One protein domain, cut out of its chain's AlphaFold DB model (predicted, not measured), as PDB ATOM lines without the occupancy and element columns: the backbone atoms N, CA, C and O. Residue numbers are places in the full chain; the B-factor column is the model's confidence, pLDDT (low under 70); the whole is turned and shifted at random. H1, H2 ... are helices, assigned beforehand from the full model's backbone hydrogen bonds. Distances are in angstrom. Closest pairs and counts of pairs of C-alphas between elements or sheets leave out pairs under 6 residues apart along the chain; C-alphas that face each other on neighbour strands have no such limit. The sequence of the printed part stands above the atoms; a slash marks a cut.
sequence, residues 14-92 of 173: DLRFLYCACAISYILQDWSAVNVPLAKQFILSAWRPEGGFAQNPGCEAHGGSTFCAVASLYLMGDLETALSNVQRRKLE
ATOM      1  N   ASP A  14     245.428 274.535 240.851       91.31
ATOM      2  CA  ASP A  14     246.175 274.269 239.633       91.31
ATOM      3  C   ASP A  14     246.732 275.567 239.050       91.31
ATOM      4  O   ASP A  14     246.444 276.669 239.530       91.31
ATOM      5  N   LEU A  15     247.566 275.441 238.018       94.69
ATOM      6  CA  LEU A  15     248.256 276.591 237.437       94.69
ATOM      7  C   LEU A  15     247.320 277.684 236.909       94.69
ATOM      8  O   LEU A  15     247.744 278.834 236.837       94.69
ATOM      9  N   ARG A  16     246.066 277.370 236.563       94.81
ATOM     10  CA  ARG A  16     245.102 278.366 236.070       94.81
ATOM     11  C   ARG A  16     244.711 279.319 237.191       94.81
ATOM     12  O   ARG A  16     244.733 280.529 237.001       94.81
ATOM     13  N   PHE A  17     244.412 278.774 238.369       93.44
ATOM     14  CA  PHE A  17     244.083 279.566 239.553       93.44
ATOM     15  C   PHE A  17     245.267 280.415 240.005       93.44
ATOM     16  O   PHE A  17     245.095 281.598 240.296       93.44
ATOM     17  N   LEU A  18     246.473 279.837 239.988       94.38
ATOM     18  CA  LEU A  18     247.679 280.588 240.315       94.38
ATOM     19  C   LEU A  18     247.923 281.736 239.328       94.38
ATOM     20  O   LEU A  18     248.193 282.853 239.756       94.38
ATOM     21  N   TYR A  19     247.769 281.491 238.024       97.12
ATOM     22  CA  TYR A  19     247.887 282.543 237.016       97.12
ATOM     23  C   TYR A  19     246.873 283.666 237.233       97.12
ATOM     24  O   TYR A  19     247.257 284.833 237.201       97.12
ATOM     25  N   CYS A  20     245.608 283.338 237.513       96.12
ATOM     26  CA  CYS A  20     244.599 284.344 237.839       96.12
ATOM     27  C   CYS A  20     245.011 285.186 239.055       96.12
ATOM     28  O   CYS A  20     244.919 286.409 239.001       96.12
ATOM     29  N   ALA A  21     245.515 284.554 240.119       95.06
ATOM     30  CA  ALA A  21     246.000 285.260 241.302       95.06
ATOM     31  C   ALA A  21     247.159 286.211 240.962       95.06
ATOM     32  O   ALA A  21     247.102 287.392 241.294       95.06
ATOM     33  N   CYS A  22     248.168 285.727 240.228       96.69
ATOM     34  CA  CYS A  22     249.298 286.539 239.779       96.69
ATOM     35  C   CYS A  22     248.858 287.700 238.875       96.69
ATOM     36  O   CYS A  22     249.365 288.809 239.019       96.69
ATOM     37  N   ALA A  23     247.912 287.472 237.961       97.75
ATOM     38  CA  ALA A  23     247.387 288.502 237.067       97.75
ATOM     39  C   ALA A  23     246.632 289.593 237.836       97.75
ATOM     40  O   ALA A  23     246.875 290.775 237.604       97.75
ATOM     41  N   ILE A  24     245.767 289.214 238.781       97.25
ATOM     42  CA  ILE A  24     245.036 290.162 239.634       97.25
ATOM     43  C   ILE A  24     246.018 290.966 240.487       97.25
ATOM     44  O   ILE A  24     245.947 292.193 240.498       97.25
ATOM     45  N   SER A  25     246.971 290.296 241.141       97.06
ATOM     46  CA  SER A  25     248.001 290.953 241.950       97.06
ATOM     47  C   SER A  25     248.854 291.919 241.135       97.06
ATOM     48  O   SER A  25     249.129 293.027 241.589       97.06
ATOM     49  N   TYR A  26     249.222 291.549 239.908       97.75
ATOM     50  CA  TYR A  26     249.939 292.441 239.003       97.75
ATOM     51  C   TYR A  26     249.088 293.648 238.587       97.75
ATOM     52  O   TYR A  26     249.573 294.772 238.621       97.75
ATOM     53  N   ILE A  27     247.813 293.464 238.233       98.12
ATOM     54  CA  ILE A  27     246.931 294.576 237.835       98.12
ATOM     55  C   ILE A  27     246.712 295.555 238.994       98.12
ATOM     56  O   ILE A  27     246.788 296.765 238.797       98.12
ATOM     57  N   LEU A  28     246.461 295.038 240.198       97.75
ATOM     58  CA  LEU A  28     246.215 295.845 241.395       97.75
ATOM     59  C   LEU A  28     247.497 296.383 242.040       97.75
ATOM     60  O   LEU A  28     247.413 297.214 242.940       97.75
ATOM     61  N   GLN A  29     248.666 295.915 241.587       97.31
ATOM     62  CA  GLN A  29     249.963 296.177 242.217       97.31
ATOM     63  C   GLN A  29     249.984 295.774 243.706       97.31
ATOM     64  O   GLN A  29     250.662 296.397 244.520       97.31
ATOM     65  N   ASP A  30     249.259 294.707 244.059       96.25
ATOM     66  CA  ASP A  30     249.167 294.165 245.416       96.25
ATOM     67  C   ASP A  30     249.421 292.651 245.427       96.25
ATOM     68  O   ASP A  30     248.616 291.843 244.959       96.25
ATOM     69  N   TRP A  31     250.554 292.264 246.010       95.12
ATOM     70  CA  TRP A  31     250.997 290.874 246.147       95.12
ATOM     71  C   TRP A  31     250.818 290.327 247.566       95.12
ATOM     72  O   TRP A  31     251.221 289.199 247.840       95.12
ATOM     73  N   SER A  32     250.206 291.092 248.476       93.75
ATOM     74  CA  SER A  32     250.041 290.717 249.886       93.75
ATOM     75  C   SER A  32     249.243 289.419 250.078       93.75
ATOM     76  O   SER A  32     249.466 288.690 251.047       93.75
ATOM     77  N   ALA A  33     248.365 289.091 249.125       89.12
ATOM     78  CA  ALA A  33     247.573 287.865 249.102       89.12
ATOM     79  C   ALA A  33     248.286 286.649 248.468       89.12
ATOM     80  O   ALA A  33     247.779 285.531 248.566       89.12
ATOM     81  N   VAL A  34     249.444 286.826 247.818       90.62
ATOM     82  CA  VAL A  34     250.156 285.752 247.102       90.62
ATOM     83  C   VAL A  34     251.511 285.487 247.749       90.62
ATOM     84  O   VAL A  34     252.420 286.312 247.729       90.62
ATOM     85  N   ASN A  35     251.702 284.271 248.262       93.56
ATOM     86  CA  ASN A  35     253.020 283.820 248.701       93.56
ATOM     87  C   ASN A  35     253.884 283.455 247.480       93.56
ATOM     88  O   ASN A  35     253.850 282.320 247.006       93.56
ATOM     89  N   VAL A  36     254.649 284.427 246.975       93.44
ATOM     90  CA  VAL A  36     255.492 284.290 245.771       93.44
ATOM     91  C   VAL A  36     256.477 283.108 245.853       93.44
ATOM     92  O   VAL A  36     256.506 282.309 244.913       93.44
ATOM     93  N   PRO A  37     257.229 282.894 246.955       94.62
ATOM     94  CA  PRO A  37     258.098 281.720 247.076       94.62
ATOM     95  C   PRO A  37     257.368 280.380 246.902       94.62
ATOM     96  O   PRO A  37     257.850 279.500 246.186       94.62
ATOM     97  N   LEU A  38     256.189 280.223 247.514       92.81
ATOM     98  CA  LEU A  38     255.397 278.996 247.376       92.81
ATOM     99  C   LEU A  38     254.766 278.856 245.994       92.81
ATOM    100  O   LEU A  38     254.732 277.754 245.453       92.81
ATOM    101  N   ALA A  39     254.296 279.958 245.409       94.50
ATOM    102  CA  ALA A  39     253.791 279.988 244.042       94.50
ATOM    103  C   ALA A  39     254.857 279.499 243.052       94.50
ATOM    104  O   ALA A  39     254.600 278.604 242.247       94.50
ATOM    105  N   LYS A  40     256.088 280.013 243.168       95.88
ATOM    106  CA  LYS A  40     257.236 279.564 242.374       95.88
ATOM    107  C   LYS A  40     257.508 278.075 242.574       95.88
ATOM    108  O   LYS A  40     257.656 277.348 241.595       95.88
ATOM    109  N   GLN A  41     257.527 277.599 243.820       95.50
ATOM    110  CA  GLN A  41     257.718 276.176 244.112       95.50
ATOM    111  C   GLN A  41     256.635 275.306 243.457       95.50
ATOM    112  O   GLN A  41     256.953 274.268 242.873       95.50
ATOM    113  N   PHE A  42     255.373 275.740 243.502       95.00
ATOM    114  CA  PHE A  42     254.269 275.039 242.855       95.00
ATOM    115  C   PHE A  42     254.451 274.958 241.339       95.00
ATOM    116  O   PHE A  42     254.380 273.866 240.773       95.00
ATOM    117  N   ILE A  43     254.773 276.083 240.691       96.94
ATOM    118  CA  ILE A  43     255.047 276.128 239.248       96.94
ATOM    119  C   ILE A  43     256.151 275.135 238.881       96.94
ATOM    120  O   ILE A  43     255.986 274.327 237.967       96.94
ATOM    121  N   LEU A  44     257.259 275.141 239.623       96.94
ATOM    122  CA  LEU A  44     258.386 274.248 239.362       96.94
ATOM    123  C   LEU A  44     258.041 272.773 239.599       96.94
ATOM    124  O   LEU A  44     258.555 271.911 238.890       96.94
ATOM    125  N   SER A  45     257.135 272.468 240.530       96.38
ATOM    126  CA  SER A  45     256.648 271.099 240.745       96.38
ATOM    127  C   SER A  45     255.780 270.566 239.594       96.38
ATOM    128  O   SER A  45     255.669 269.354 239.416       96.38
ATOM    129  N   ALA A  46     255.207 271.453 238.773       97.00
ATOM    130  CA  ALA A  46     254.423 271.104 237.589       97.00
ATOM    131  C   ALA A  46     255.273 270.929 236.311       97.00
ATOM    132  O   ALA A  46     254.740 270.576 235.254       97.00
ATOM    133  N   TRP A  47     256.589 271.163 236.385       97.81
ATOM    134  CA  TRP A  47     257.518 270.961 235.272       97.81
ATOM    135  C   TRP A  47     257.534 269.505 234.800       97.81
ATOM    136  O   TRP A  47     257.635 268.575 235.606       97.81
ATOM    137  N   ARG A  48     257.521 269.291 233.480       97.19
ATOM    138  CA  ARG A  48     257.608 267.956 232.878       97.19
ATOM    139  C   ARG A  48     258.903 267.770 232.086       97.19
ATOM    140  O   ARG A  48     259.305 268.670 231.352       97.19
ATOM    141  N   PRO A  49     259.545 266.584 232.148       94.38
ATOM    142  CA  PRO A  49     260.785 266.314 231.410       94.38
ATOM    143  C   PRO A  49     260.696 266.509 229.891       94.38
ATOM    144  O   PRO A  49     261.723 266.768 229.261       94.38
ATOM    145  N   GLU A  50     259.489 266.402 229.327       94.19
ATOM    146  CA  GLU A  50     259.186 266.696 227.922       94.19
ATOM    147  C   GLU A  50     259.406 268.169 227.539       94.19
ATOM    148  O   GLU A  50     259.668 268.445 226.373       94.19
ATOM    149  N   GLY A  51     259.365 269.098 228.504       96.69
ATOM    150  CA  GLY A  51     259.724 270.509 228.331       96.69
ATOM    151  C   GLY A  51     258.622 271.518 228.659       96.69
ATOM    152  O   GLY A  51     258.932 272.690 228.812       96.69
ATOM    153  N   GLY A  52     257.362 271.103 228.791       97.56
ATOM    154  CA  GLY A  52     256.259 271.990 229.186       97.56
ATOM    155  C   GLY A  52     255.875 271.873 230.664       97.56
ATOM    156  O   GLY A  52     256.474 271.108 231.428       97.56
ATOM    157  N   PHE A  53     254.819 272.590 231.053       98.31
ATOM    158  CA  PHE A  53     254.199 272.459 232.373       98.31
ATOM    159  C   PHE A  53     252.852 271.758 232.288       98.31
ATOM    160  O   PHE A  53     252.059 271.962 231.362       98.31
ATOM    161  N   ALA A  54     252.598 270.928 233.288       97.00
ATOM    162  CA  ALA A  54     251.334 270.251 233.481       97.00
ATOM    163  C   ALA A  54     250.365 271.109 234.296       97.00
ATOM    164  O   ALA A  54     250.783 272.009 235.009       97.00
ATOM    165  N   GLN A  55     249.063 270.828 234.216       94.75
ATOM    166  CA  GLN A  55     248.071 271.538 235.038       94.75
ATOM    167  C   GLN A  55     248.338 271.357 236.540       94.75
ATOM    168  O   GLN A  55     248.265 272.322 237.294       94.75
ATOM    169  N   ASN A  56     248.707 270.133 236.925       92.62
ATOM    170  CA  ASN A  56     249.114 269.738 238.267       92.62
ATOM    171  C   ASN A  56     250.372 268.860 238.206       92.62
ATOM    172  O   ASN A  56     250.609 268.207 237.178       92.62
ATOM    173  N   PRO A  57     251.158 268.783 239.296       91.06
ATOM    174  CA  PRO A  57     252.262 267.835 239.404       91.06
ATOM    175  C   PRO A  57     251.809 266.411 239.072       91.06
ATOM    176  O   PRO A  57     250.774 265.945 239.538       91.06
ATOM    177  N   GLY A  58     252.575 265.714 238.232       89.25
ATOM    178  CA  GLY A  58     252.246 264.351 237.797       89.25
ATOM    179  C   GLY A  58     251.376 264.245 236.535       89.25
ATOM    180  O   GLY A  58     251.424 263.202 235.883       89.25
ATOM    181  N   CYS A  59     250.707 265.313 236.087       93.06
ATOM    182  CA  CYS A  59     249.928 265.315 234.836       93.06
ATOM    183  C   CYS A  59     250.794 265.549 233.576       93.06
ATOM    184  O   CYS A  59     251.971 265.890 233.671       93.06
ATOM    185  N   GLU A  60     250.221 265.351 232.387       96.00
ATOM    186  CA  GLU A  60     250.858 265.635 231.085       96.00
ATOM    187  C   GLU A  60     251.077 267.147 230.885       96.00
ATOM    188  O   GLU A  60     250.265 267.948 231.361       96.00
ATOM    189  N   ALA A  61     252.142 267.554 230.178       97.44
ATOM    190  CA  ALA A  61     252.312 268.968 229.852       97.44
ATOM    191  C   ALA A  61     251.251 269.437 228.850       97.44
ATOM    192  O   ALA A  61     250.831 268.700 227.961       97.44
ATOM    193  N   HIS A  62     250.821 270.687 228.989       98.12
ATOM    194  CA  HIS A  62     249.705 271.230 228.224       98.12
ATOM    195  C   HIS A  62     249.948 272.692 227.858       98.12
ATOM    196  O   HIS A  62     250.464 273.444 228.682       98.12
ATOM    197  N   GLY A  63     249.549 273.117 226.656       97.75
ATOM    198  CA  GLY A  63     249.802 274.475 226.157       97.75
ATOM    199  C   GLY A  63     249.242 275.562 227.077       97.75
ATOM    200  O   GLY A  63     249.967 276.470 227.467       97.75
ATOM    201  N   GLY A  64     247.988 275.417 227.516       97.56
ATOM    202  CA  GLY A  64     247.361 276.368 228.443       97.56
ATOM    203  C   GLY A  64     248.034 276.411 229.822       97.56
ATOM    204  O   GLY A  64     248.270 277.487 230.363       97.56
ATOM    205  N   SER A  65     248.413 275.257 230.376       98.06
ATOM    206  CA  SER A  65     249.089 275.181 231.680       98.06
ATOM    207  C   SER A  65     250.518 275.715 231.606       98.06
ATOM    208  O   SER A  65     250.986 276.381 232.523       98.06
ATOM    209  N   THR A  66     251.185 275.478 230.477       98.56
ATOM    210  CA  THR A  66     252.505 276.026 230.157       98.56
ATOM    211  C   THR A  66     252.462 277.545 230.092       98.56
ATOM    212  O   THR A  66     253.273 278.188 230.754       98.56
ATOM    213  N   PHE A  67     251.475 278.120 229.400       98.56
ATOM    214  CA  PHE A  67     251.248 279.563 229.434       98.56
ATOM    215  C   PHE A  67     251.028 280.065 230.861       98.56
ATOM    216  O   PHE A  67     251.702 281.000 231.280       98.56
ATOM    217  N   CYS A  68     250.141 279.423 231.628       98.50
ATOM    218  CA  CYS A  68     249.847 279.842 232.999       98.50
ATOM    219  C   CYS A  68     251.112 279.861 233.874       98.50
ATOM    220  O   CYS A  68     251.343 280.837 234.582       98.50
ATOM    221  N   ALA A  69     251.964 278.834 233.792       98.44
ATOM    222  CA  ALA A  69     253.253 278.802 234.487       98.44
ATOM    223  C   ALA A  69     254.176 279.950 234.053       98.44
ATOM    224  O   ALA A  69     254.658 280.708 234.895       98.44
ATOM    225  N   VAL A  70     254.421 280.087 232.747       98.69
ATOM    226  CA  VAL A  70     255.377 281.060 232.195       98.69
ATOM    227  C   VAL A  70     254.920 282.492 232.451       98.69
ATOM    228  O   VAL A  70     255.712 283.312 232.911       98.69
ATOM    229  N   ALA A  71     253.642 282.786 232.224       98.56
ATOM    230  CA  ALA A  71     253.063 284.095 232.484       98.56
ATOM    231  C   ALA A  71     253.077 284.433 233.980       98.56
ATOM    232  O   ALA A  71     253.437 285.548 234.337       98.56
ATOM    233  N   SER A  72     252.784 283.477 234.869       98.44
ATOM    234  CA  SER A  72     252.892 283.711 236.320       98.44
ATOM    235  C   SER A  72     254.322 284.059 236.730       98.44
ATOM    236  O   SER A  72     254.534 285.032 237.449       98.44
ATOM    237  N   LEU A  73     255.319 283.310 236.241       98.50
ATOM    238  CA  LEU A  73     256.731 283.616 236.490       98.50
ATOM    239  C   LEU A  73     257.126 284.988 235.932       98.50
ATOM    240  O   LEU A  73     257.865 285.716 236.586       98.50
ATOM    241  N   TYR A  74     256.626 285.354 234.751       98.56
ATOM    242  CA  TYR A  74     256.865 286.668 234.157       98.56
ATOM    243  C   TYR A  74     256.289 287.797 235.022       98.56
ATOM    244  O   TYR A  74     257.002 288.741 235.348       98.56
ATOM    245  N   LEU A  75     255.030 287.673 235.455       98.44
ATOM    246  CA  LEU A  75     254.346 288.675 236.283       98.44
ATOM    247  C   LEU A  75     254.988 288.833 237.668       98.44
ATOM    248  O   LEU A  75     255.009 289.938 238.203       98.44
ATOM    249  N   MET A  76     255.544 287.754 238.225       97.50
ATOM    250  CA  MET A  76     256.319 287.785 239.472       97.50
ATOM    251  C   MET A  76     257.751 288.331 239.293       97.50
ATOM    252  O   MET A  76     258.473 288.456 240.278       97.50
ATOM    253  N   GLY A  77     258.191 288.638 238.064       97.12
ATOM    254  CA  GLY A  77     259.560 289.091 237.774       97.12
ATOM    255  C   GLY A  77     260.619 287.984 237.859       97.12
ATOM    256  O   GLY A  77     261.809 288.261 237.971       97.12
ATOM    257  N   ASP A  78     260.193 286.723 237.805       96.81
ATOM    258  CA  ASP A  78     261.001 285.552 238.139       96.81
ATOM    259  C   ASP A  78     261.332 284.656 236.936       96.81
ATOM    260  O   ASP A  78     262.111 283.712 237.075       96.81
ATOM    261  N   LEU A  79     260.765 284.918 235.752       97.25
ATOM    262  CA  LEU A  79     260.921 284.059 234.566       97.25
ATOM    263  C   LEU A  79     262.388 283.771 234.215       97.25
ATOM    264  O   LEU A  79     262.740 282.630 233.919       97.25
ATOM    265  N   GLU A  80     263.243 284.787 234.307       94.06
ATOM    266  CA  GLU A  80     264.665 284.696 233.967       94.06
ATOM    267  C   GLU A  80     265.489 283.901 234.996       94.06
ATOM    268  O   GLU A  80     266.545 283.369 234.660       94.06
ATOM    269  N   THR A  81     265.019 283.784 236.244       96.19
ATOM    270  CA  THR A  81     265.763 283.128 237.338       96.19
ATOM    271  C   THR A  81     265.169 281.786 237.758       96.19
ATOM    272  O   THR A  81     265.853 280.968 238.372       96.19
ATOM    273  N   ALA A  82     263.889 281.545 237.467       96.75
ATOM    274  CA  ALA A  82     263.167 280.364 237.924       96.75
ATOM    275  C   ALA A  82     263.581 279.081 237.195       96.75
ATOM    276  O   ALA A  82     263.513 278.000 237.778       96.75
ATOM    277  N   LEU A  83     263.995 279.190 235.930       96.94
ATOM    278  CA  LEU A  83     264.364 278.054 235.093       96.94
ATOM    279  C   LEU A  83     265.859 278.060 234.806       96.94
ATOM    280  O   LEU A  83     266.436 279.071 234.420       96.94
ATOM    281  N   SER A  84     266.487 276.890 234.912       97.12
ATOM    282  CA  SER A  84     267.844 276.720 234.394       97.12
ATOM    283  C   SER A  84     267.879 276.931 232.876       97.12
ATOM    284  O   SER A  84     266.909 276.649 232.170       97.12
ATOM    285  N   ASN A  85     269.046 277.297 232.336       97.06
ATOM    286  CA  ASN A  85     269.255 277.419 230.886       97.06
ATOM    287  C   ASN A  85     268.859 276.147 230.109       97.06
ATOM    288  O   ASN A  85     268.419 276.216 228.963       97.06
ATOM    289  N   VAL A  86     269.010 274.969 230.725       97.38
ATOM    290  CA  VAL A  86     268.601 273.691 230.124       97.38
ATOM    291  C   VAL A  86     267.078 273.563 230.081       97.38
ATOM    292  O   VAL A  86     266.539 273.145 229.058       97.38
ATOM    293  N   GLN A  87     266.381 273.922 231.163       98.00
ATOM    294  CA  GLN A  87     264.915 273.915 231.201       98.00
ATOM    295  C   GLN A  87     264.334 274.937 230.229       98.00
ATOM    296  O   GLN A  87     263.444 274.582 229.463       98.00
ATOM    297  N   ARG A  88     264.888 276.154 230.181       97.81
ATOM    298  CA  ARG A  88     264.452 277.195 229.242       97.81
ATOM    299  C   ARG A  88     264.526 276.714 227.790       97.81
ATOM    300  O   ARG A  88     263.511 276.709 227.106       97.81
ATOM    301  N   ARG A  89     265.665 276.164 227.353       97.75
ATOM    302  CA  ARG A  89     265.793 275.600 225.992       97.75
ATOM    303  C   ARG A  89     264.830 274.444 225.720       97.75
ATOM    304  O   ARG A  89     264.345 274.294 224.600       97.75
ATOM    305  N   LYS A  90     264.559 273.593 226.717       98.25
ATOM    306  CA  LYS A  90     263.566 272.512 226.578       98.25
ATOM    307  C   LYS A  90     262.153 273.061 226.420       98.25
ATOM    308  O   LYS A  90     261.404 272.521 225.617       98.25
ATOM    309  N   LEU A  91     261.818 274.118 227.150       98.56
ATOM    310  CA  LEU A  91     260.527 274.788 227.083       98.56
ATOM    311  C   LEU A  91     260.303 275.472 225.737       98.56
ATOM    312  O   LEU A  91     259.270 275.246 225.110       98.56
ATOM    313  N   GLU A  92     261.292 276.228 225.263       98.12
ATOM    314  CA  GLU A  92     261.282 276.825 223.926       98.12
ATOM    315  C   GLU A  92     261.080 275.737 222.871       98.12
ATOM    316  O   GLU A  92     260.126 275.781 222.096       98.12
TER     317      GLU A  92
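This is residues 14 to 92 of the 173 residues of the protein "PGTB1" of Lepeophtheirus salmonis (UniProt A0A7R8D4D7). Three helices, H1, H2 and H3, lie side by side with their centres in a triangle, a loose bundle in which H1 and H3 are the closest pair. A long loop, residues 46 to 62, lies at the end where H1 and H3 begin and H2 ends; from the other end of H3 the short H4 leads to H5, which is set off from the other helices near Gly 51 of that loop. The 79 printed residues include five named helices, H1 to H5 in chain order, and no named strand: the class is all helix. The whole is compact, with a radius of gyration of the C-alphas of 11.7 A and spans of 34 by 23 by 18 A.

Find C-alpha 15 at (248.256, 276.591, 237.437); from there H1, residues 15 to 28, runs 19.8 A. H3, residues 63 to 75, begins at (249.802, 274.475, 226.157) and runs 18.0 A. H2 is residues 36 to 45, 14.2 A, and H4 residues 79 to 82, 5.5 A. H5, residues 85 to 92, runs 10.6 A to C-alpha 92 at (261.282, 276.825, 223.926).

H1, H2 and H3 form an up and down bundle, each running against the one before it. Look at Tyr 19 and Ser 72, the closest C-alphas of H1 and H3, 5.2 A apart: these helices touch, the same way, at a shallow tilt of 33 degrees, only just short of steep. H2 is close to H3 but not clearly touching, with C-alphas 43 and 69 closest at 5.7 A. H3 and H4 only just touch, with 3 pairs within 8 A, and only at the corner, by residues 70 to 73 of H3; C-alphas 73 and 79 are closest at 4.6 A. H5 is apart from the other four. Every O i to N i+4 pair is within hydrogen-bond range in H1, H2, H3 and H5; H4 is too short for one.

The two C-alphas farthest apart, Leu 28 and Glu 50, are 34.6 A apart. The printed part has no cut, and the link from H2 to H3 is long. Mean pLDDT of the printed part is 96.2, and no printed residue is under 70.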